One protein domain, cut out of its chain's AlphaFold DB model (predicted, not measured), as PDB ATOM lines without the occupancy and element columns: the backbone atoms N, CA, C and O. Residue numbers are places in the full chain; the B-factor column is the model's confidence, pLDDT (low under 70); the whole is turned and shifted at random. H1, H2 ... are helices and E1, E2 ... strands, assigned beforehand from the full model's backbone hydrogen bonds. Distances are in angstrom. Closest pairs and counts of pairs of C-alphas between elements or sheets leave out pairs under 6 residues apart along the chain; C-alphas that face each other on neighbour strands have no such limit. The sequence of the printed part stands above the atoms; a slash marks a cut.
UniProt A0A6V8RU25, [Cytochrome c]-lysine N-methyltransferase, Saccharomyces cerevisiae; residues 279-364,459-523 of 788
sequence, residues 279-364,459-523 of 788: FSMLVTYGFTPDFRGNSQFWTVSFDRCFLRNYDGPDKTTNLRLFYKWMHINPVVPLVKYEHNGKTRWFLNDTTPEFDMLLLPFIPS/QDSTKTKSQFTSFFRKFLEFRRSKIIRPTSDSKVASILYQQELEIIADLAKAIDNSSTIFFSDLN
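What this domain is: This is residues 279 to 364 and 459 to 523 of the 788 residues of the protein "[Cytochrome c]-lysine N-methyltransferase" of Saccharomyces cerevisiae (UniProt A0A6V8RU25). A small three-stranded sheet has one long helix, H6, laid across one face, making two layers, and the other long helix, H5, folds back beside part of H6 as a helical hairpin. The short helix H1 packs on residues 492 to 496 of H6, while H2 and H3 pair beyond the sheet. The printed part has 151 residues, in order H1 E1 H2 H3 E2 E3 H4 H5 H6; the sheet runs E1 - E2 - E3, all antiparallel. The class is mixed, helices and strands; the whole is compact, radius of gyration of the C-alphas 15.9 A, spanning 45 by 35 by 28 A.

How they stand to each other: Start at H1, residues 279 to 285; its closest C-alpha pair with E1, residues 296 to 301, is Phe 279 and Trp 298, 6.0 A. H2, residues 304 to 309, touches H3, residues 319 to 325, at a steep tilt of 60 degrees; the closest C-alphas, Leu 307 and Arg 320, are 4.9 A apart. E2, residues 331 to 339, is antiparallel to E1, with N 300 and O 332 within hydrogen-bond range at 2.8 A. E2 and E3, residues 342 to 347, form a hairpin, N 335 and O 346 at 2.9 A. H4, residues 352 to 357, only grazes the sheet. H6, residues 491 to 512, touches H5, residues 460 to 482, with residues 501 to 511 alone, at a steep tilt of 39 degrees, opposite ways; the closest C-alphas are Leu 476 and Ile 504, 5.8 A. H6 is on the sheet, height 9.1 A, across the strands. In the six helices every O i to N i+4 pair is within hydrogen-bond range.

Where its parts are: Find C-alpha 279 at (-46.414, -12.864, 58.211), where H1 begins. E2 is 24.0 A long, H5 32.9 A and H6 31.2 A, ending at C-alpha 512 at (-54.289, -18.878, 34.837).

The domain as a whole: Residues 365 to 458 are not printed, and C-alphas 364 and 459 are 12.4 A apart across the cut. Confidence is under 70 in residues 312 to 316, 459 to 460 and 484 to 489.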
ATOM      1  N   PHE A 279     -47.371 -11.828  57.821       91.81
ATOM      2  CA  PHE A 279     -46.414 -12.864  58.211       91.81
ATOM      3  C   PHE A 279     -45.690 -12.471  59.500       91.81
ATOM      4  O   PHE A 279     -45.672 -13.242  60.459       91.81
ATOM      5  N   SER A 280     -45.149 -11.254  59.554       89.88
ATOM      6  CA  SER A 280     -44.427 -10.735  60.719       89.88
ATOM      7  C   SER A 280     -45.349 -10.565  61.923       89.88
ATOM      8  O   SER A 280     -44.968 -10.929  63.037       89.88
ATOM      9  N   MET A 281     -46.590 -10.111  61.715       89.56
ATOM     10  CA  MET A 281     -47.583 -10.028  62.790       89.56
ATOM     11  C   MET A 281     -47.913 -11.399  63.382       89.56
ATOM     12  O   MET A 281     -47.964 -11.556  64.603       89.56
ATOM     13  N   LEU A 282     -48.063 -12.415  62.535       89.94
ATOM     14  CA  LEU A 282     -48.360 -13.770  62.979       89.94
ATOM     15  C   LEU A 282     -47.164 -14.424  63.685       89.94
ATOM     16  O   LEU A 282     -47.344 -15.087  64.707       89.94
ATOM     17  N   VAL A 283     -45.947 -14.219  63.174       90.94
ATOM     18  CA  VAL A 283     -44.712 -14.757  63.765       90.94
ATOM     19  C   VAL A 283     -44.427 -14.143  65.135       90.94
ATOM     20  O   VAL A 283     -44.065 -14.879  66.054       90.94
ATOM     21  N   THR A 284     -44.627 -12.832  65.279       89.50
ATOM     22  CA  THR A 284     -44.283 -12.055  66.483       89.50
ATOM     23  C   THR A 284     -45.413 -12.050  67.515       89.50
ATOM     24  O   THR A 284     -45.174 -12.288  68.696       89.50
ATOM     25  N   TYR A 285     -46.657 -11.810  67.096       89.31
ATOM     26  CA  TYR A 285     -47.791 -11.604  68.007       89.31
ATOM     27  C   TYR A 285     -48.811 -12.747  68.006       89.31
ATOM     28  O   TYR A 285     -49.666 -12.796  68.889       89.31
ATOM     29  N   GLY A 286     -48.748 -13.667  67.039       88.81
ATOM     30  CA  GLY A 286     -49.648 -14.822  66.984       88.81
ATOM     31  C   GLY A 286     -51.034 -14.550  66.390       88.81
ATOM     32  O   GLY A 286     -51.913 -15.409  66.500       88.81
ATOM     33  N   PHE A 287     -51.247 -13.397  65.747       86.81
ATOM     34  CA  PHE A 287     -52.505 -13.055  65.074       86.81
ATOM     35  C   PHE A 287     -52.270 -12.304  63.754       86.81
ATOM     36  O   PHE A 287     -51.185 -11.787  63.499       86.81
ATOM     37  N   THR A 288     -53.311 -12.231  62.922       86.31
ATOM     38  CA  THR A 288     -53.347 -11.415  61.699       86.31
ATOM     39  C   THR A 288     -54.562 -10.489  61.743       86.31
ATOM     40  O   THR A 288     -55.654 -10.997  62.010       86.31
ATOM     41  N   PRO A 289     -54.422  -9.178  61.483       86.12
ATOM     42  CA  PRO A 289     -55.555  -8.259  61.445       86.12
ATOM     43  C   PRO A 289     -56.495  -8.555  60.268       86.12
ATOM     44  O   PRO A 289     -56.069  -8.989  59.192       86.12
ATOM     45  N   ASP A 290     -57.786  -8.287  60.461       83.44
ATOM     46  CA  ASP A 290     -58.786  -8.388  59.400       83.44
ATOM     47  C   ASP A 290     -58.580  -7.301  58.342       83.44
ATOM     48  O   ASP A 290     -58.328  -6.139  58.655       83.44
ATOM     49  N   PHE A 291     -58.794  -7.647  57.072       85.06
ATOM     50  CA  PHE A 291     -58.756  -6.658  55.999       85.06
ATOM     51  C   PHE A 291     -59.952  -5.696  56.107       85.06
ATOM     52  O   PHE A 291     -61.092  -6.077  55.832       85.06
ATOM     53  N   ARG A 292     -59.688  -4.436  56.477       80.88
ATOM     54  CA  ARG A 292     -60.701  -3.372  56.651       80.88
ATOM     55  C   ARG A 292     -60.414  -2.112  55.824       80.88
ATOM     56  O   ARG A 292     -60.769  -1.007  56.216       80.88
ATOM     57  N   GLY A 293     -59.780  -2.278  54.664       75.62
ATOM     58  CA  GLY A 293     -59.496  -1.192  53.716       75.62
ATOM     59  C   GLY A 293     -58.078  -0.620  53.795       75.62
ATOM     60  O   GLY A 293     -57.656   0.039  52.849       75.62
ATOM     61  N   ASN A 294     -57.318  -0.925  54.851       76.56
ATOM     62  CA  ASN A 294     -55.871  -0.698  54.870       76.56
ATOM     63  C   ASN A 294     -55.153  -1.734  53.998       76.56
ATOM     64  O   ASN A 294     -55.556  -2.898  53.935       76.56
ATOM     65  N   SER A 295     -54.073  -1.312  53.342       82.94
ATOM     66  CA  SER A 295     -53.218  -2.225  52.581       82.94
ATOM     67  C   SER A 295     -52.500  -3.173  53.539       82.94
ATOM     68  O   SER A 295     -51.842  -2.725  54.476       82.94
ATOM     69  N   GLN A 296     -52.624  -4.474  53.286       90.50
ATOM     70  CA  GLN A 296     -51.917  -5.511  54.037       90.50
ATOM     71  C   GLN A 296     -50.818  -6.102  53.169       90.50
ATOM     72  O   GLN A 296     -50.973  -6.203  51.950       90.50
ATOM     73  N   PHE A 297     -49.726  -6.518  53.788       92.06
ATOM     74  CA  PHE A 297     -48.548  -6.999  53.086       92.06
ATOM     75  C   PHE A 297     -48.237  -8.448  53.442       92.06
ATOM     76  O   PHE A 297     -48.595  -8.957  54.506       92.06
ATOM     77  N   TRP A 298     -47.590  -9.122  52.499       93.06
ATOM     78  CA  TRP A 298     -46.985 -10.427  52.712       93.06
ATOM     79  C   TRP A 298     -45.764 -10.532  51.822       93.06
ATOM     80  O   TRP A 298     -45.874 -10.375  50.608       93.06
ATOM     81  N   THR A 299     -44.606 -10.854  52.379       91.88
ATOM     82  CA  THR A 299     -43.409 -11.041  51.558       91.88
ATOM     83  C   THR A 299     -43.128 -12.522  51.340       91.88
ATOM     84  O   THR A 299     -42.900 -13.273  52.279       91.88
ATOM     85  N   VAL A 300     -43.125 -12.958  50.082       92.69
ATOM     86  CA  VAL A 300     -42.822 -14.339  49.699       92.69
ATOM     87  C   VAL A 300     -41.316 -14.508  49.544       92.69
ATOM     88  O   VAL A 300     -40.727 -13.935  48.632       92.69
ATOM     89  N   SER A 301     -40.683 -15.326  50.384       92.94
ATOM     90  CA  SER A 301     -39.277 -15.700  50.196       92.94
ATOM     91  C   SER A 301     -39.170 -16.911  49.272       92.94
ATOM     92  O   SER A 301     -39.850 -17.917  49.476       92.94
ATOM     93  N   PHE A 302     -38.327 -16.847  48.240       93.25
ATOM     94  CA  PHE A 302     -38.116 -18.000  47.373       93.25
ATOM     95  C   PHE A 302     -37.302 -19.080  48.089       93.25
ATOM     96  O   PHE A 302     -36.261 -18.831  48.705       93.25
ATOM     97  N   ASP A 303     -37.763 -20.319  47.971       91.75
ATOM     98  CA  ASP A 303     -37.048 -21.493  48.455       91.75
ATOM     99  C   ASP A 303     -35.720 -21.665  47.692       91.75
ATOM    100  O   ASP A 303     -35.682 -21.696  46.458       91.75
ATOM    101  N   ARG A 304     -34.604 -21.767  48.426       88.69
ATOM    102  CA  ARG A 304     -33.256 -21.819  47.829       88.69
ATOM    103  C   ARG A 304     -33.023 -23.121  47.059       88.69
ATOM    104  O   ARG A 304     -32.310 -23.102  46.055       88.69
ATOM    105  N   CYS A 305     -33.646 -24.228  47.469       87.44
ATOM    106  CA  CYS A 305     -33.593 -25.489  46.730       87.44
ATOM    107  C   CYS A 305     -34.385 -25.390  45.424       87.44
ATOM    108  O   CYS A 305     -33.918 -25.883  44.398       87.44
ATOM    109  N   PHE A 306     -35.543 -24.721  45.434       91.19
ATOM    110  CA  PHE A 306     -36.286 -24.429  44.208       91.19
ATOM    111  C   PHE A 306     -35.456 -23.574  43.247       91.19
ATOM    112  O   PHE A 306     -35.296 -23.959  42.095       91.19
ATOM    113  N   LEU A 307     -34.860 -22.473  43.719       91.38
ATOM    114  CA  LEU A 307     -34.018 -21.605  42.885       91.38
ATOM    115  C   LEU A 307     -32.796 -22.320  42.302       91.38
ATOM    116  O   LEU A 307     -32.409 -22.040  41.171       91.38
ATOM    117  N   ARG A 308     -32.181 -23.230  43.066       87.88
ATOM    118  CA  ARG A 308     -31.034 -24.029  42.613       87.88
ATOM    119  C   ARG A 308     -31.420 -25.032  41.525       87.88
ATOM    120  O   ARG A 308     -30.636 -25.261  40.613       87.88
ATOM    121  N   ASN A 309     -32.601 -25.636  41.647       87.44
ATOM    122  CA  ASN A 309     -33.077 -26.686  40.744       87.44
ATOM    123  C   ASN A 309     -33.904 -26.141  39.567       87.44
ATOM    124  O   ASN A 309     -34.282 -26.905  38.680       87.44
ATOM    125  N   TYR A 310     -34.243 -24.850  39.578       86.81
ATOM    126  CA  TYR A 310     -34.968 -24.207  38.495       86.81
ATOM    127  C   TYR A 310     -34.004 -23.819  37.375       86.81
ATOM    128  O   TYR A 310     -33.173 -22.924  37.535       86.81
ATOM    129  N   ASP A 311     -34.170 -24.443  36.212       72.44
ATOM    130  CA  ASP A 311     -33.505 -24.002  34.991       72.44
ATOM    131  C   ASP A 311     -34.075 -22.637  34.582       72.44
ATOM    132  O   ASP A 311     -35.261 -22.532  34.248       72.44
ATOM    133  N   GLY A 312     -33.242 -21.589  34.615       69.56
ATOM    134  CA  GLY A 312     -33.618 -20.239  34.190       69.56
ATOM    135  C   GLY A 312     -34.204 -20.184  32.764       69.56
ATOM    136  O   GLY A 312     -34.174 -21.176  32.033       69.56
ATOM    137  N   PRO A 313     -34.722 -19.028  32.315       69.69
ATOM    138  CA  PRO A 313     -35.366 -18.898  31.000       69.69
ATOM    139  C   PRO A 313     -34.495 -19.382  29.830       69.69
ATOM    140  O   PRO A 313     -34.993 -20.047  28.923       69.69
ATOM    141  N   ASP A 314     -33.186 -19.126  29.908       69.94
ATOM    142  CA  ASP A 314     -32.179 -19.547  28.927       69.94
ATOM    143  C   ASP A 314     -31.521 -20.908  29.279       69.94
ATOM    144  O   ASP A 314     -30.484 -21.262  28.717       69.94
ATOM    145  N   LYS A 315     -32.078 -21.669  30.239       68.38
ATOM    146  CA  LYS A 315     -31.629 -22.990  30.753       68.38
ATOM    147  C   LYS A 315     -30.181 -23.093  31.254       68.38
ATOM    148  O   LYS A 315     -29.717 -24.173  31.595       68.38
ATOM    149  N   THR A 316     -29.459 -21.982  31.278       62.88
ATOM    150  CA  THR A 316     -28.030 -21.905  31.613       62.88
ATOM    151  C   THR A 316     -27.780 -21.085  32.876       62.88
ATOM    152  O   THR A 316     -26.703 -21.154  33.461       62.88
ATOM    153  N   THR A 317     -28.783 -20.333  33.333       70.31
ATOM    154  CA  THR A 317     -28.697 -19.474  34.513       70.31
ATOM    155  C   THR A 317     -29.184 -20.227  35.745       70.31
ATOM    156  O   THR A 317     -30.378 -20.497  35.880       70.31
ATOM    157  N   ASN A 318     -28.268 -20.536  36.664       85.12
ATOM    158  CA  ASN A 318     -28.621 -20.959  38.017       85.12
ATOM    159  C   ASN A 318     -29.126 -19.728  38.784       85.12
ATOM    160  O   ASN A 318     -28.334 -18.852  39.134       85.12
ATOM    161  N   LEU A 319     -30.439 -19.648  39.029       90.31
ATOM    162  CA  LEU A 319     -31.055 -18.467  39.644       90.31
ATOM    163  C   LEU A 319     -30.554 -18.219  41.068       90.31
ATOM    164  O   LEU A 319     -30.360 -17.068  41.455       90.31
ATOM    165  N   ARG A 320     -30.301 -19.284  41.843       90.62
ATOM    166  CA  ARG A 320     -29.737 -19.153  43.194       90.62
ATOM    167  C   ARG A 320     -28.374 -18.473  43.140       90.62
ATOM    168  O   ARG A 320     -28.139 -17.516  43.874       90.62
ATOM    169  N   LEU A 321     -27.497 -18.966  42.272       90.00
ATOM    170  CA  LEU A 321     -26.148 -18.434  42.121       90.00
ATOM    171  C   LEU A 321     -26.168 -17.004  41.564       90.00
ATOM    172  O   LEU A 321     -25.404 -16.159  42.020       90.00
ATOM    173  N   PHE A 322     -27.071 -16.727  40.621       91.94
ATOM    174  CA  PHE A 322     -27.263 -15.397  40.050       91.94
ATOM    175  C   PHE A 322     -27.630 -14.363  41.120       91.94
ATOM    176  O   PHE A 322     -26.891 -13.401  41.314       91.94
ATOM    177  N   TYR A 323     -28.720 -14.587  41.865       92.12
ATOM    178  CA  TYR A 323     -29.147 -13.659  42.917       92.12
ATOM    179  C   TYR A 323     -28.073 -13.467  43.988       92.12
ATOM    180  O   TYR A 323     -27.875 -12.357  44.474       92.12
ATOM    181  N   LYS A 324     -27.331 -14.533  44.297       90.62
ATOM    182  CA  LYS A 324     -26.263 -14.505  45.291       90.62
ATOM    183  C   LYS A 324     -25.069 -13.642  44.907       90.62
ATOM    184  O   LYS A 324     -24.550 -12.913  45.753       90.62
ATOM    185  N   TRP A 325     -24.641 -13.717  43.650       89.81
ATOM    186  CA  TRP A 325     -23.572 -12.868  43.125       89.81
ATOM    187  C   TRP A 325     -24.000 -11.423  42.949       89.81
ATOM    188  O   TRP A 325     -23.203 -10.534  43.205       89.81
ATOM    189  N   MET A 326     -25.240 -11.203  42.518       89.69
ATOM    190  CA  MET A 326     -25.784  -9.871  42.262       89.69
ATOM    191  C   MET A 326     -26.297  -9.178  43.532       89.69
ATOM    192  O   MET A 326     -26.870  -8.104  43.427       89.69
ATOM    193  N   HIS A 327     -26.142  -9.794  44.712       89.62
ATOM    194  CA  HIS A 327     -26.664  -9.299  45.996       89.62
ATOM    195  C   HIS A 327     -28.165  -8.969  45.978       89.62
ATOM    196  O   HIS A 327     -28.635  -8.083  46.687       89.62
ATOM    197  N   ILE A 328     -28.939  -9.725  45.199       90.38
ATOM    198  CA  ILE A 328     -30.389  -9.558  45.082       90.38
ATOM    199  C   ILE A 328     -31.056 -10.456  46.115       90.38
ATOM    200  O   ILE A 328     -30.867 -11.675  46.103       90.38
ATOM    201  N   ASN A 329     -31.860  -9.877  47.005       90.38
ATOM    202  CA  ASN A 329     -32.630 -10.662  47.963       90.38
ATOM    203  C   ASN A 329     -33.763 -11.405  47.224       90.38
ATOM    204  O   ASN A 329     -34.593 -10.747  46.595       90.38
ATOM    205  N   PRO A 330     -33.830 -12.751  47.264       92.00
ATOM    206  CA  PRO A 330     -34.826 -13.515  46.516       92.00
ATOM    207  C   PRO A 330     -36.196 -13.507  47.216       92.00
ATOM    208  O   PRO A 330     -36.707 -14.550  47.634       92.00
ATOM    209  N   VAL A 331     -36.784 -12.321  47.360       92.06
ATOM    210  CA  VAL A 331     -38.070 -12.082  48.020       92.06
ATOM    211  C   VAL A 331     -38.999 -11.279  47.118       92.06
ATOM    212  O   VAL A 331     -38.567 -10.396  46.385       92.06
ATOM    213  N   VAL A 332     -40.289 -11.589  47.172       92.88
ATOM    214  CA  VAL A 332     -41.331 -10.918  46.394       92.88
ATOM    215  C   VAL A 332     -42.331 -10.283  47.352       92.88
ATOM    216  O   VAL A 332     -43.062 -11.022  48.020       92.88
ATOM    217  N   PRO A 333     -42.399  -8.945  47.432       91.94
ATOM    218  CA  PRO A 333     -43.421  -8.281  48.223       91.94
ATOM    219  C   PRO A 333     -44.787  -8.435  47.545       91.94
ATOM    220  O   PRO A 333     -44.937  -8.232  46.337       91.94
ATOM    221  N   LEU A 334     -45.797  -8.792  48.331       94.44
ATOM    222  CA  LEU A 334     -47.196  -8.827  47.926       94.44
ATOM    223  C   LEU A 334     -47.979  -7.768  48.685       94.44
ATOM    224  O   LEU A 334     -47.681  -7.467  49.840       94.44
ATOM    225  N   VAL A 335     -49.029  -7.267  48.046       93.31
ATOM    226  CA  VAL A 335     -49.988  -6.353  48.662       93.31
ATOM    227  C   VAL A 335     -51.407  -6.870  48.463       93.31
ATOM    228  O   VAL A 335     -51.802  -7.255  47.359       93.31
ATOM    229  N   LYS A 336     -52.176  -6.897  49.549       92.69
ATOM    230  CA  LYS A 336     -53.610  -7.160  49.550       92.69
ATOM    231  C   LYS A 336     -54.333  -5.834  49.387       92.69
ATOM    232  O   LYS A 336     -54.163  -4.928  50.201       92.69
ATOM    233  N   TYR A 337     -55.138  -5.726  48.337       89.81
ATOM    234  CA  TYR A 337     -55.840  -4.493  48.001       89.81
ATOM    235  C   TYR A 337     -57.249  -4.783  47.476       89.81
ATOM    236  O   TYR A 337     -57.497  -5.819  46.847       89.81
ATOM    237  N   GLU A 338     -58.185  -3.869  47.730       87.94
ATOM    238  CA  GLU A 338     -59.542  -3.955  47.195       87.94
ATOM    239  C   GLU A 338     -59.617  -3.290  45.819       87.94
ATOM    240  O   GLU A 338     -59.460  -2.083  45.676       87.94
ATOM    241  N   HIS A 339     -59.906  -4.081  44.786       81.50
ATOM    242  CA  HIS A 339     -60.073  -3.575  43.428       81.50
ATOM    243  C   HIS A 339     -61.397  -4.069  42.835       81.50
ATOM    244  O   HIS A 339     -61.664  -5.270  42.789       81.50
ATOM    245  N   ASN A 340     -62.240  -3.140  42.366       80.62
ATOM    246  CA  ASN A 340     -63.583  -3.414  41.830       80.62
ATOM    247  C   ASN A 340     -64.498  -4.193  42.800       80.62
ATOM    248  O   ASN A 340     -65.202  -5.119  42.385       80.62
ATOM    249  N   GLY A 341     -64.473  -3.843  44.091       81.38
ATOM    250  CA  GLY A 341     -65.303  -4.480  45.122       81.38
ATOM    251  C   GLY A 341     -64.878  -5.908  45.476       81.38
ATOM    252  O   GLY A 341     -65.679  -6.676  46.010       81.38
ATOM    253  N   LYS A 342     -63.650  -6.308  45.115       85.94
ATOM    254  CA  LYS A 342     -63.054  -7.599  45.470       85.94
ATOM    255  C   LYS A 342     -61.662  -7.392  46.051       85.94
ATOM    256  O   LYS A 342     -60.786  -6.841  45.387       85.94
ATOM    257  N   THR A 343     -61.450  -7.903  47.255       90.00
ATOM    258  CA  THR A 343     -60.131  -7.984  47.886       90.00
ATOM    259  C   THR A 343     -59.318  -9.107  47.254       90.00
ATOM    260  O   THR A 343     -59.815 -10.229  47.142       90.00
ATOM    261  N   ARG A 344     -58.092  -8.808  46.813       92.44
ATOM    262  CA  ARG A 344     -57.175  -9.766  46.172       92.44
ATOM    263  C   ARG A 344     -55.719  -9.447  46.494       92.44
ATOM    264  O   ARG A 344     -55.424  -8.344  46.956       92.44
ATOM    265  N   TRP A 345     -54.832 -10.391  46.203       95.19
ATOM    266  CA  TRP A 345     -53.385 -10.227  46.303       95.19
ATOM    267  C   TRP A 345     -52.766  -9.825  44.962       95.19
ATOM    268  O   TRP A 345     -53.145 -10.328  43.903       95.19
ATOM    269  N   PHE A 346     -51.781  -8.933  45.020       95.12
ATOM    270  CA  PHE A 346     -51.018  -8.450  43.872       95.12
ATOM    271  C   PHE A 346     -49.518  -8.523  44.163       95.12
ATOM    272  O   PHE A 346     -49.089  -8.350  45.304       95.12
ATOM    273  N   LEU A 347     -48.722  -8.750  43.120       95.38
ATOM    274  CA  LEU A 347     -47.273  -8.576  43.145       95.38
ATOM    275  C   LEU A 347     -46.975  -7.082  43.268       95.38
ATOM    276  O   LEU A 347     -47.350  -6.315  42.378       95.38
ATOM    277  N   ASN A 348     -46.311  -6.666  44.343       92.81
ATOM    278  CA  ASN A 348     -45.912  -5.277  44.500       92.81
ATOM    279  C   ASN A 348     -44.651  -4.996  43.667       92.81
ATOM    280  O   ASN A 348     -43.531  -5.047  44.165       92.81
ATOM    281  N   ASP A 349     -44.846  -4.695  42.385       91.56
ATOM    282  CA  ASP A 349     -43.782  -4.355  41.437       91.56
ATOM    283  C   ASP A 349     -43.434  -2.861  41.413       91.56
ATOM    284  O   ASP A 349     -42.792  -2.388  40.480       91.56
ATOM    285  N   THR A 350     -43.874  -2.108  42.422       87.94
ATOM    286  CA  THR A 350     -43.579  -0.673  42.535       87.94
ATOM    287  C   THR A 350     -42.273  -0.386  43.275       87.94
ATOM    288  O   THR A 350     -41.834   0.762  43.305       87.94
ATOM    289  N   THR A 351     -41.629  -1.411  43.846       84.62
ATOM    290  CA  THR A 351     -40.382  -1.249  44.602       84.62
ATOM    291  C   THR A 351     -39.146  -1.414  43.702       84.62
ATOM    292  O   THR A 351     -39.156  -2.247  42.789       84.62
ATOM    293  N   PRO A 352     -38.046  -0.671  43.947       83.56
ATOM    294  CA  PRO A 352     -36.804  -0.810  43.177       83.56
ATOM    295  C   PRO A 352     -36.210  -2.226  43.209       83.56
ATOM    296  O   PRO A 352     -35.601  -2.678  42.241       83.56
ATOM    297  N   GLU A 353     -36.397  -2.947  44.312       86.50
ATOM    298  CA  GLU A 353     -35.888  -4.307  44.498       86.50
ATOM    299  C   GLU A 353     -36.590  -5.303  43.562       86.50
ATOM    300  O   GLU A 353     -35.977  -6.280  43.122       86.50
ATOM    301  N   PHE A 354     -37.850  -5.040  43.192       90.06
ATOM    302  CA  PHE A 354     -38.572  -5.866  42.227       90.06
ATOM    303  C   PHE A 354     -37.943  -5.775  40.829       90.06
ATOM    304  O   PHE A 354     -37.810  -6.797  40.157       90.06
ATOM    305  N   ASP A 355     -37.479  -4.593  40.406       89.38
ATOM    306  CA  ASP A 355     -36.764  -4.433  39.129       89.38
ATOM    307  C   ASP A 355     -35.491  -5.293  39.088       89.38
ATOM    308  O   ASP A 355     -35.193  -5.930  38.073       89.38
ATOM    309  N   MET A 356     -34.758  -5.366  40.204       91.06
ATOM    310  CA  MET A 356     -33.564  -6.211  40.318       91.06
ATOM    311  C   MET A 356     -33.918  -7.700  40.240       91.06
ATOM    312  O   MET A 356     -33.242  -8.474  39.560       91.06
ATOM    313  N   LEU A 357     -35.017  -8.111  40.877       92.31
ATOM    314  CA  LEU A 357     -35.519  -9.486  40.842       92.31
ATOM    315  C   LEU A 357     -35.873  -9.954  39.416       92.31
ATOM    316  O   LEU A 357     -35.819 -11.149  39.118       92.31
ATOM    317  N   LEU A 358     -36.211  -9.025  38.518       91.94
ATOM    318  CA  LEU A 358     -36.533  -9.320  37.122       91.94
ATOM    319  C   LEU A 358     -35.304  -9.528  36.224       91.94
ATOM    320  O   LEU A 358     -35.455 -10.082  35.133       91.94
ATOM    321  N   LEU A 359     -34.095  -9.151  36.662       90.50
ATOM    322  CA  LEU A 359     -32.868  -9.227  35.854       90.50
ATOM    323  C   LEU A 359     -32.604 -10.591  35.181       90.50
ATOM    324  O   LEU A 359     -32.279 -10.590  33.989       90.50
ATOM    325  N   PRO A 360     -32.747 -11.757  35.847       90.75
ATOM    326  CA  PRO A 360     -32.507 -13.045  35.196       90.75
ATOM    327  C   PRO A 360     -33.632 -13.469  34.234       90.75
ATOM    328  O   PRO A 360     -33.479 -14.462  33.523       90.75
ATOM    329  N   PHE A 361     -34.754 -12.740  34.201       90.44
ATOM    330  CA  PHE A 361     -35.902 -12.988  33.319       90.44
ATOM    331  C   PHE A 361     -35.897 -12.123  32.064       90.44
ATOM    332  O   PHE A 361     -36.881 -12.083  31.327       90.44
ATOM    333  N   ILE A 362     -34.807 -11.404  31.821       87.06
ATOM    334  CA  ILE A 362     -34.689 -10.565  30.640       87.06
ATOM    335  C   ILE A 362     -34.413 -11.460  29.431       87.06
ATOM    336  O   ILE A 362     -33.487 -12.274  29.464       87.06
ATOM    337  N   PRO A 363     -35.191 -11.320  28.346       84.00
ATOM    338  CA  PRO A 363     -35.062 -12.178  27.183       84.00
ATOM    339  C   PRO A 363     -33.694 -12.040  26.506       84.00
ATOM    340  O   PRO A 363     -33.083 -10.967  26.457       84.00
ATOM    341  N   SER A 364     -33.247 -13.153  25.933       80.62
ATOM    342  CA  SER A 364     -32.041 -13.270  25.121       80.62
ATOM    343  C   SER A 364     -32.066 -12.359  23.890       80.62
ATOM    344  O   SER A 364     -33.124 -12.043  23.337       80.62
ATOM    345  N   GLN A 459     -39.617  -2.599  24.850       52.06
ATOM    346  CA  GLN A 459     -40.033  -3.822  24.126       52.06
ATOM    347  C   GLN A 459     -39.834  -5.105  24.948       52.06
ATOM    348  O   GLN A 459     -40.644  -6.030  24.852       52.06
ATOM    349  N   ASP A 460     -38.824  -5.146  25.821       65.44
ATOM    350  CA  ASP A 460     -38.511  -6.341  26.613       65.44
ATOM    351  C   ASP A 460     -39.325  -6.453  27.912       65.44
ATOM    352  O   ASP A 460     -39.556  -7.564  28.381       65.44
ATOM    353  N   SER A 461     -39.851  -5.350  28.464       76.19
ATOM    354  CA  SER A 461     -40.534  -5.343  29.775       76.19
ATOM    355  C   SER A 461     -41.719  -6.318  29.852       76.19
ATOM    356  O   SER A 461     -41.826  -7.100  30.798       76.19
ATOM    357  N   THR A 462     -42.578  -6.358  28.826       83.00
ATOM    358  CA  THR A 462     -43.721  -7.286  28.785       83.00
ATOM    359  C   THR A 462     -43.270  -8.745  28.711       83.00
ATOM    360  O   THR A 462     -43.848  -9.608  29.374       83.00
ATOM    361  N   LYS A 463     -42.217  -9.037  27.936       86.38
ATOM    362  CA  LYS A 463     -41.667 -10.393  27.800       86.38
ATOM    363  C   LYS A 463     -40.959 -10.829  29.084       86.38
ATOM    364  O   LYS A 463     -41.178 -11.958  29.515       86.38
ATOM    365  N   THR A 464     -40.219  -9.934  29.735       88.81
ATOM    366  CA  THR A 464     -39.607 -10.145  31.055       88.81
ATOM    367  C   THR A 464     -40.665 -10.457  32.110       88.81
ATOM    368  O   THR A 464     -40.605 -11.506  32.752       88.81
ATOM    369  N   LYS A 465     -41.704  -9.615  32.232       90.50
ATOM    370  CA  LYS A 465     -42.838  -9.856  33.141       90.50
ATOM    371  C   LYS A 465     -43.537 -11.184  32.837       90.50
ATOM    372  O   LYS A 465     -43.902 -11.908  33.761       90.50
ATOM    373  N   SER A 466     -43.684 -11.555  31.563       91.25
ATOM    374  CA  SER A 466     -44.260 -12.846  31.156       91.25
ATOM    375  C   SER A 466     -43.387 -14.044  31.563       91.25
ATOM    376  O   SER A 466     -43.901 -15.012  32.132       91.25
ATOM    377  N   GLN A 467     -42.068 -13.977  31.343       91.44
ATOM    378  CA  GLN A 467     -41.120 -15.012  31.773       91.44
ATOM    379  C   GLN A 467     -41.108 -15.165  33.297       91.44
ATOM    380  O   GLN A 467     -41.200 -16.289  33.798       91.44
ATOM    381  N   PHE A 468     -41.084 -14.047  34.028       93.88
ATOM    382  CA  PHE A 468     -41.204 -14.036  35.483       93.88
ATOM    383  C   PHE A 468     -42.529 -14.647  35.948       93.88
ATOM    384  O   PHE A 468     -42.534 -15.506  36.821       93.88
ATOM    385  N   THR A 469     -43.652 -14.286  35.321       95.25
ATOM    386  CA  THR A 469     -44.977 -14.837  35.656       95.25
ATOM    387  C   THR A 469     -45.010 -16.357  35.486       95.25
ATOM    388  O   THR A 469     -45.550 -17.065  36.336       95.25
ATOM    389  N   SER A 470     -44.386 -16.889  34.427       94.00
ATOM    390  CA  SER A 470     -44.272 -18.338  34.213       94.00
ATOM    391  C   SER A 470     -43.435 -19.027  35.297       94.00
ATOM    392  O   SER A 470     -43.827 -20.081  35.807       94.00
ATOM    393  N   PHE A 471     -42.307 -18.426  35.684       95.25
ATOM    394  CA  PHE A 471     -41.486 -18.896  36.802       95.25
ATOM    395  C   PHE A 471     -42.260 -18.866  38.123       95.25
ATOM    396  O   PHE A 471     -42.337 -19.878  38.820       95.25
ATOM    397  N   PHE A 472     -42.892 -17.735  38.431       96.38
ATOM    398  CA  PHE A 472     -43.636 -17.531  39.663       96.38
ATOM    399  C   PHE A 472     -44.808 -18.510  39.765       96.38
ATOM    400  O   PHE A 472     -45.022 -19.117  40.808       96.38
ATOM    401  N   ARG A 473     -45.504 -18.793  38.655       96.56
ATOM    402  CA  ARG A 473     -46.572 -19.803  38.618       96.56
ATOM    403  C   ARG A 473     -46.090 -21.208  38.990       96.56
ATOM    404  O   ARG A 473     -46.805 -21.909  39.708       96.56
ATOM    405  N   LYS A 474     -44.896 -21.611  38.532       95.69
ATOM    406  CA  LYS A 474     -44.256 -22.884  38.916       95.69
ATOM    407  C   LYS A 474     -43.800 -22.872  40.375       95.69
ATOM    408  O   LYS A 474     -43.910 -23.888  41.056       95.69
ATOM    409  N   PHE A 475     -43.322 -21.727  40.863       96.00
ATOM    410  CA  PHE A 475     -42.973 -21.552  42.272       96.00
ATOM    411  C   PHE A 475     -44.197 -21.722  43.186       96.00
ATOM    412  O   PHE A 475     -44.124 -22.468  44.160       96.00
ATOM    413  N   LEU A 476     -45.340 -21.118  42.843       96.38
ATOM    414  CA  LEU A 476     -46.600 -21.286  43.580       96.38
ATOM    415  C   LEU A 476     -47.045 -22.760  43.634       96.38
ATOM    416  O   LEU A 476     -47.483 -23.247  44.675       96.38
ATOM    417  N   GLU A 477     -46.887 -23.496  42.529       95.19
ATOM    418  CA  GLU A 477     -47.129 -24.945  42.456       95.19
ATOM    419  C   GLU A 477     -46.208 -25.741  43.385       95.19
ATOM    420  O   GLU A 477     -46.670 -26.592  44.153       95.19
ATOM    421  N   PHE A 478     -44.910 -25.435  43.347       94.31
ATOM    422  CA  PHE A 478     -43.919 -26.034  44.232       94.31
ATOM    423  C   PHE A 478     -44.267 -25.774  45.702       94.31
ATOM    424  O   PHE A 478     -44.331 -26.725  46.484       94.31
ATOM    425  N   ARG A 479     -44.565 -24.523  46.074       93.19
ATOM    426  CA  ARG A 479     -44.947 -24.157  47.445       93.19
ATOM    427  C   ARG A 479     -46.192 -24.898  47.903       93.19
ATOM    428  O   ARG A 479     -46.167 -25.528  48.957       93.19
ATOM    429  N   ARG A 480     -47.234 -24.951  47.069       93.31
ATOM    430  CA  ARG A 480     -48.451 -25.719  47.368       93.31
ATOM    431  C   ARG A 480     -48.167 -27.196  47.643       93.31
ATOM    432  O   ARG A 480     -48.820 -27.784  48.494       93.31
ATOM    433  N   SER A 481     -47.201 -27.796  46.942       91.25
ATOM    434  CA  SER A 481     -46.804 -29.195  47.164       91.25
ATOM    435  C   SER A 481     -46.011 -29.422  48.458       91.25
ATOM    436  O   SER A 481     -45.976 -30.546  48.959       91.25
ATOM    437  N   LYS A 482     -45.372 -28.375  49.000       87.44
ATOM    438  CA  LYS A 482     -44.604 -28.430  50.252       87.44
ATOM    439  C   LYS A 482     -45.481 -28.296  51.492       87.44
ATOM    440  O   LYS A 482     -45.174 -28.915  52.504       87.44
ATOM    441  N   ILE A 483     -46.595 -27.575  51.402       83.75
ATOM    442  CA  ILE A 483     -47.558 -27.424  52.500       83.75
ATOM    443  C   ILE A 483     -48.442 -28.682  52.563       83.75
ATOM    444  O   ILE A 483     -49.534 -28.736  52.001       83.75
ATOM    445  N   ILE A 484     -47.940 -29.740  53.208       64.81
ATOM    446  CA  ILE A 484     -48.585 -31.070  53.236       64.81
ATOM    447  C   ILE A 484     -49.615 -31.188  54.380       64.81
ATOM    448  O   ILE A 484     -50.525 -32.015  54.309       64.81
ATOM    449  N   ARG A 485     -49.505 -30.361  55.432       66.38
ATOM    450  CA  ARG A 485     -50.381 -30.389  56.619       66.38
ATOM    451  C   ARG A 485     -50.965 -28.998  56.906       66.38
ATOM    452  O   ARG A 485     -50.353 -28.241  57.644       66.38
ATOM    453  N   PRO A 486     -52.158 -28.659  56.385       59.50
ATOM    454  CA  PRO A 486     -52.803 -27.379  56.697       59.50
ATOM    455  C   PRO A 486     -53.313 -27.305  58.147       59.50
ATOM    456  O   PRO A 486     -53.703 -26.241  58.609       59.50
ATOM    457  N   THR A 487     -53.319 -28.432  58.867       59.91
ATOM    458  CA  THR A 487     -53.691 -28.527  60.280       59.91
ATOM    459  C   THR A 487     -52.484 -28.969  61.099       59.91
ATOM    460  O   THR A 487     -51.970 -30.076  60.906       59.91
ATOM    461  N   SER A 488     -52.052 -28.102  62.008       64.31
ATOM    462  CA  SER A 488     -51.025 -28.346  63.021       64.31
ATOM    463  C   SER A 488     -51.673 -28.313  64.408       64.31
ATOM    464  O   SER A 488     -52.733 -27.712  64.572       64.31
ATOM    465  N   ASP A 489     -51.029 -28.904  65.417       69.19
ATOM    466  CA  ASP A 489     -51.440 -28.723  66.821       69.19
ATOM    467  C   ASP A 489     -51.320 -27.249  67.262       69.19
ATOM    468  O   ASP A 489     -51.951 -26.827  68.227       69.19
ATOM    469  N   SER A 490     -50.539 -26.450  66.524       82.69
ATOM    470  CA  SER A 490     -50.424 -25.005  66.714       82.69
ATOM    471  C   SER A 490     -51.424 -24.226  65.854       82.69
ATOM    472  O   SER A 490     -51.515 -24.422  64.632       82.69
ATOM    473  N   LYS A 491     -52.131 -23.282  66.491       84.06
ATOM    474  CA  LYS A 491     -53.022 -22.308  65.841       84.06
ATOM    475  C   LYS A 491     -52.222 -21.423  64.891       84.06
ATOM    476  O   LYS A 491     -52.639 -21.247  63.751       84.06
ATOM    477  N   VAL A 492     -51.073 -20.913  65.340       87.62
ATOM    478  CA  VAL A 492     -50.230 -19.995  64.555       87.62
ATOM    479  C   VAL A 492     -49.779 -20.658  63.262       87.62
ATOM    480  O   VAL A 492     -50.004 -20.111  62.185       87.62
ATOM    481  N   ALA A 493     -49.236 -21.876  63.347       88.50
ATOM    482  CA  ALA A 493     -48.834 -22.622  62.159       88.50
ATOM    483  C   ALA A 493     -50.021 -22.881  61.218       88.50
ATOM    484  O   ALA A 493     -49.906 -22.667  60.016       88.50
ATOM    485  N   SER A 494     -51.180 -23.275  61.759       88.56
ATOM    486  CA  SER A 494     -52.384 -23.528  60.956       88.56
ATOM    487  C   SER A 494     -52.877 -22.277  60.216       88.56
ATOM    488  O   SER A 494     -53.180 -22.356  59.026       88.56
ATOM    489  N   ILE A 495     -52.906 -21.114  60.882       89.38
ATOM    490  CA  ILE A 495     -53.266 -19.829  60.255       89.38
ATOM    491  C   ILE A 495     -52.255 -19.471  59.166       89.38
ATOM    492  O   ILE A 495     -52.653 -19.070  58.075       89.38
ATOM    493  N   LEU A 496     -50.963 -19.656  59.435       91.25
ATOM    494  CA  LEU A 496     -49.892 -19.328  58.500       91.25
ATOM    495  C   LEU A 496     -50.019 -20.163  57.216       91.25
ATOM    496  O   LEU A 496     -50.056 -19.604  56.117       91.25
ATOM    497  N   TYR A 497     -50.198 -21.483  57.347       91.44
ATOM    498  CA  TYR A 497     -50.444 -22.368  56.205       91.44
ATOM    499  C   TYR A 497     -51.710 -21.974  55.437       91.44
ATOM    500  O   TYR A 497     -51.708 -21.972  54.206       91.44
ATOM    501  N   GLN A 498     -52.799 -21.645  56.139       91.50
ATOM    502  CA  GLN A 498     -54.062 -21.261  55.509       91.50
ATOM    503  C   GLN A 498     -53.933 -19.951  54.716       91.50
ATOM    504  O   GLN A 498     -54.405 -19.894  53.580       91.50
ATOM    505  N   GLN A 499     -53.264 -18.941  55.278       92.12
ATOM    506  CA  GLN A 499     -53.004 -17.659  54.615       92.12
ATOM    507  C   GLN A 499     -52.135 -17.841  53.364       92.12
ATOM    508  O   GLN A 499     -52.505 -17.371  52.288       92.12
ATOM    509  N   GLU A 500     -51.025 -18.588  53.447       93.88
ATOM    510  CA  GLU A 500     -50.183 -18.832  52.265       93.88
ATOM    511  C   GLU A 500     -50.951 -19.617  51.186       93.88
ATOM    512  O   GLU A 500     -50.848 -19.304  50.000       93.88
ATOM    513  N   LEU A 501     -51.773 -20.603  51.567       94.31
ATOM    514  CA  LEU A 501     -52.608 -21.345  50.617       94.31
ATOM    515  C   LEU A 501     -53.678 -20.467  49.948       94.31
ATOM    516  O   LEU A 501     -53.951 -20.670  48.761       94.31
ATOM    517  N   GLU A 502     -54.265 -19.500  50.663       94.50
ATOM    518  CA  GLU A 502     -55.179 -18.497  50.095       94.50
ATOM    519  C   GLU A 502     -54.457 -17.621  49.064       94.50
ATOM    520  O   GLU A 502     -54.924 -17.503  47.929       94.50
ATOM    521  N   ILE A 503     -53.286 -17.086  49.426       95.94
ATOM    522  CA  ILE A 503     -52.431 -16.275  48.546       95.94
ATOM    523  C   ILE A 503     -52.069 -17.055  47.278       95.94
ATOM    524  O   ILE A 503     -52.253 -16.567  46.161       95.94
ATOM    525  N   ILE A 504     -51.588 -18.291  47.441       96.44
ATOM    526  CA  ILE A 504     -51.219 -19.174  46.331       96.44
ATOM    527  C   ILE A 504     -52.420 -19.411  45.415       96.44
ATOM    528  O   ILE A 504     -52.279 -19.349  44.193       96.44
ATOM    529  N   ALA A 505     -53.595 -19.700  45.980       95.94
ATOM    530  CA  ALA A 505     -54.794 -19.980  45.202       95.94
ATOM    531  C   ALA A 505     -55.288 -18.748  44.426       95.94
ATOM    532  O   ALA A 505     -55.654 -18.889  43.257       95.94
ATOM    533  N   ASP A 506     -55.284 -17.566  45.048       96.25
ATOM    534  CA  ASP A 506     -55.699 -16.312  44.413       96.25
ATOM    535  C   ASP A 506     -54.755 -15.927  43.265       96.25
ATOM    536  O   ASP A 506     -55.198 -15.778  42.121       96.25
ATOM    537  N   LEU A 507     -53.443 -15.885  43.527       97.12
ATOM    538  CA  LEU A 507     -52.437 -15.523  42.526       97.12
ATOM    539  C   LEU A 507     -52.373 -16.541  41.381       97.12
ATOM    540  O   LEU A 507     -52.366 -16.146  40.216       97.12
ATOM    541  N   ALA A 508     -52.395 -17.849  41.669       96.88
ATOM    542  CA  ALA A 508     -52.404 -18.871  40.620       96.88
ATOM    543  C   ALA A 508     -53.646 -18.747  39.725       96.88
ATOM    544  O   ALA A 508     -53.533 -18.792  38.501       96.88
ATOM    545  N   LYS A 509     -54.826 -18.513  40.317       95.75
ATOM    546  CA  LYS A 509     -56.068 -18.299  39.566       95.75
ATOM    547  C   LYS A 509     -56.028 -17.014  38.739       95.75
ATOM    548  O   LYS A 509     -56.584 -16.992  37.640       95.75
ATOM    549  N   ALA A 510     -55.425 -15.943  39.248       94.38
ATOM    550  CA  ALA A 510     -55.266 -14.699  38.504       94.38
ATOM    551  C   ALA A 510     -54.343 -14.891  37.289       94.38
ATOM    552  O   ALA A 510     -54.707 -14.474  36.189       94.38
ATOM    553  N   ILE A 511     -53.224 -15.603  37.463       96.12
ATOM    554  CA  ILE A 511     -52.292 -15.957  36.382       96.12
ATOM    555  C   ILE A 511     -52.981 -16.837  35.328       96.12
ATOM    556  O   ILE A 511     -52.948 -16.510  34.144       96.12
ATOM    557  N   ASP A 512     -53.650 -17.916  35.748       95.44
ATOM    558  CA  ASP A 512     -54.289 -18.878  34.837       95.44
ATOM    559  C   ASP A 512     -55.416 -18.223  34.008       95.44
ATOM    560  O   ASP A 512     -55.632 -18.577  32.851       95.44
ATOM    561  N   ASN A 513     -56.097 -17.215  34.567       94.62
ATOM    562  CA  ASN A 513     -57.121 -16.428  33.870       94.62
ATOM    563  C   ASN A 513     -56.565 -15.214  33.107       94.62
ATOM    564  O   ASN A 513     -57.357 -14.419  32.601       94.62
ATOM    565  N   SER A 514     -55.239 -15.023  33.051       91.50
ATOM    566  CA  SER A 514     -54.601 -13.834  32.454       91.50
ATOM    567  C   SER A 514     -55.161 -12.507  32.995       91.50
ATOM    568  O   SER A 514     -55.342 -11.539  32.259       91.50
ATOM    569  N   SER A 515     -55.501 -12.481  34.286       89.94
ATOM    570  CA  SER A 515     -55.957 -11.280  34.992       89.94
ATOM    571  C   SER A 515     -54.774 -10.422  35.441       89.94
ATOM    572  O   SER A 515     -53.649 -10.904  35.525       89.94
ATOM    573  N   THR A 516     -55.032  -9.161  35.793       90.25
ATOM    574  CA  THR A 516     -54.028  -8.268  36.391       90.25
ATOM    575  C   THR A 516     -53.475  -8.848  37.693       90.25
ATOM    576  O   THR A 516     -54.260  -9.126  38.607       90.25
ATOM    577  N   ILE A 517     -52.145  -9.003  37.755       94.56
ATOM    578  CA  ILE A 517     -51.390  -9.508  38.917       94.56
ATOM    579  C   ILE A 517     -50.351  -8.517  39.446       94.56
ATOM    580  O   ILE A 517     -49.969  -8.628  40.606       94.56
ATOM    581  N   PHE A 518     -49.880  -7.580  38.623       94.50
ATOM    582  CA  PHE A 518     -48.920  -6.558  39.027       94.50
ATOM    583  C   PHE A 518     -49.671  -5.369  39.618       94.50
ATOM    584  O   PHE A 518     -50.716  -4.972  39.098       94.50
ATOM    585  N   PHE A 519     -49.170  -4.822  40.720       93.12
ATOM    586  CA  PHE A 519     -49.833  -3.724  41.412       93.12
ATOM    587  C   PHE A 519     -49.741  -2.411  40.624       93.12
ATOM    588  O   PHE A 519     -50.709  -1.651  40.593       93.12
ATOM    589  N   SER A 520     -48.632  -2.176  39.914       91.31
ATOM    590  CA  SER A 520     -48.450  -0.994  39.057       91.31
ATOM    591  C   SER A 520     -49.548  -0.844  37.994       91.31
ATOM    592  O   SER A 520     -49.956   0.275  37.685       91.31
ATOM    593  N   ASP A 521     -50.110  -1.956  37.508       91.06
ATOM    594  CA  ASP A 521     -51.197  -1.970  36.521       91.06
ATOM    595  C   ASP A 521     -52.510  -1.364  37.065       91.06
ATOM    596  O   ASP A 521     -53.397  -1.005  36.286       91.06
ATOM    597  N   LEU A 522     -52.660  -1.244  38.391       89.81
ATOM    598  CA  LEU A 522     -53.829  -0.622  39.019       89.81
ATOM    599  C   LEU A 522     -53.786   0.912  38.970       89.81
ATOM    600  O   LEU A 522     -54.828   1.539  39.153       89.81
ATOM    601  N   ASN A 523     -52.618   1.515  38.705       87.06
ATOM    602  CA  ASN A 523     -52.382   2.964  38.768       87.06
ATOM    603  C   ASN A 523     -52.788   3.593  40.117       87.06
ATOM    604  O   ASN A 523     -53.357   4.685  40.160       87.06
TER     605      ASN A 523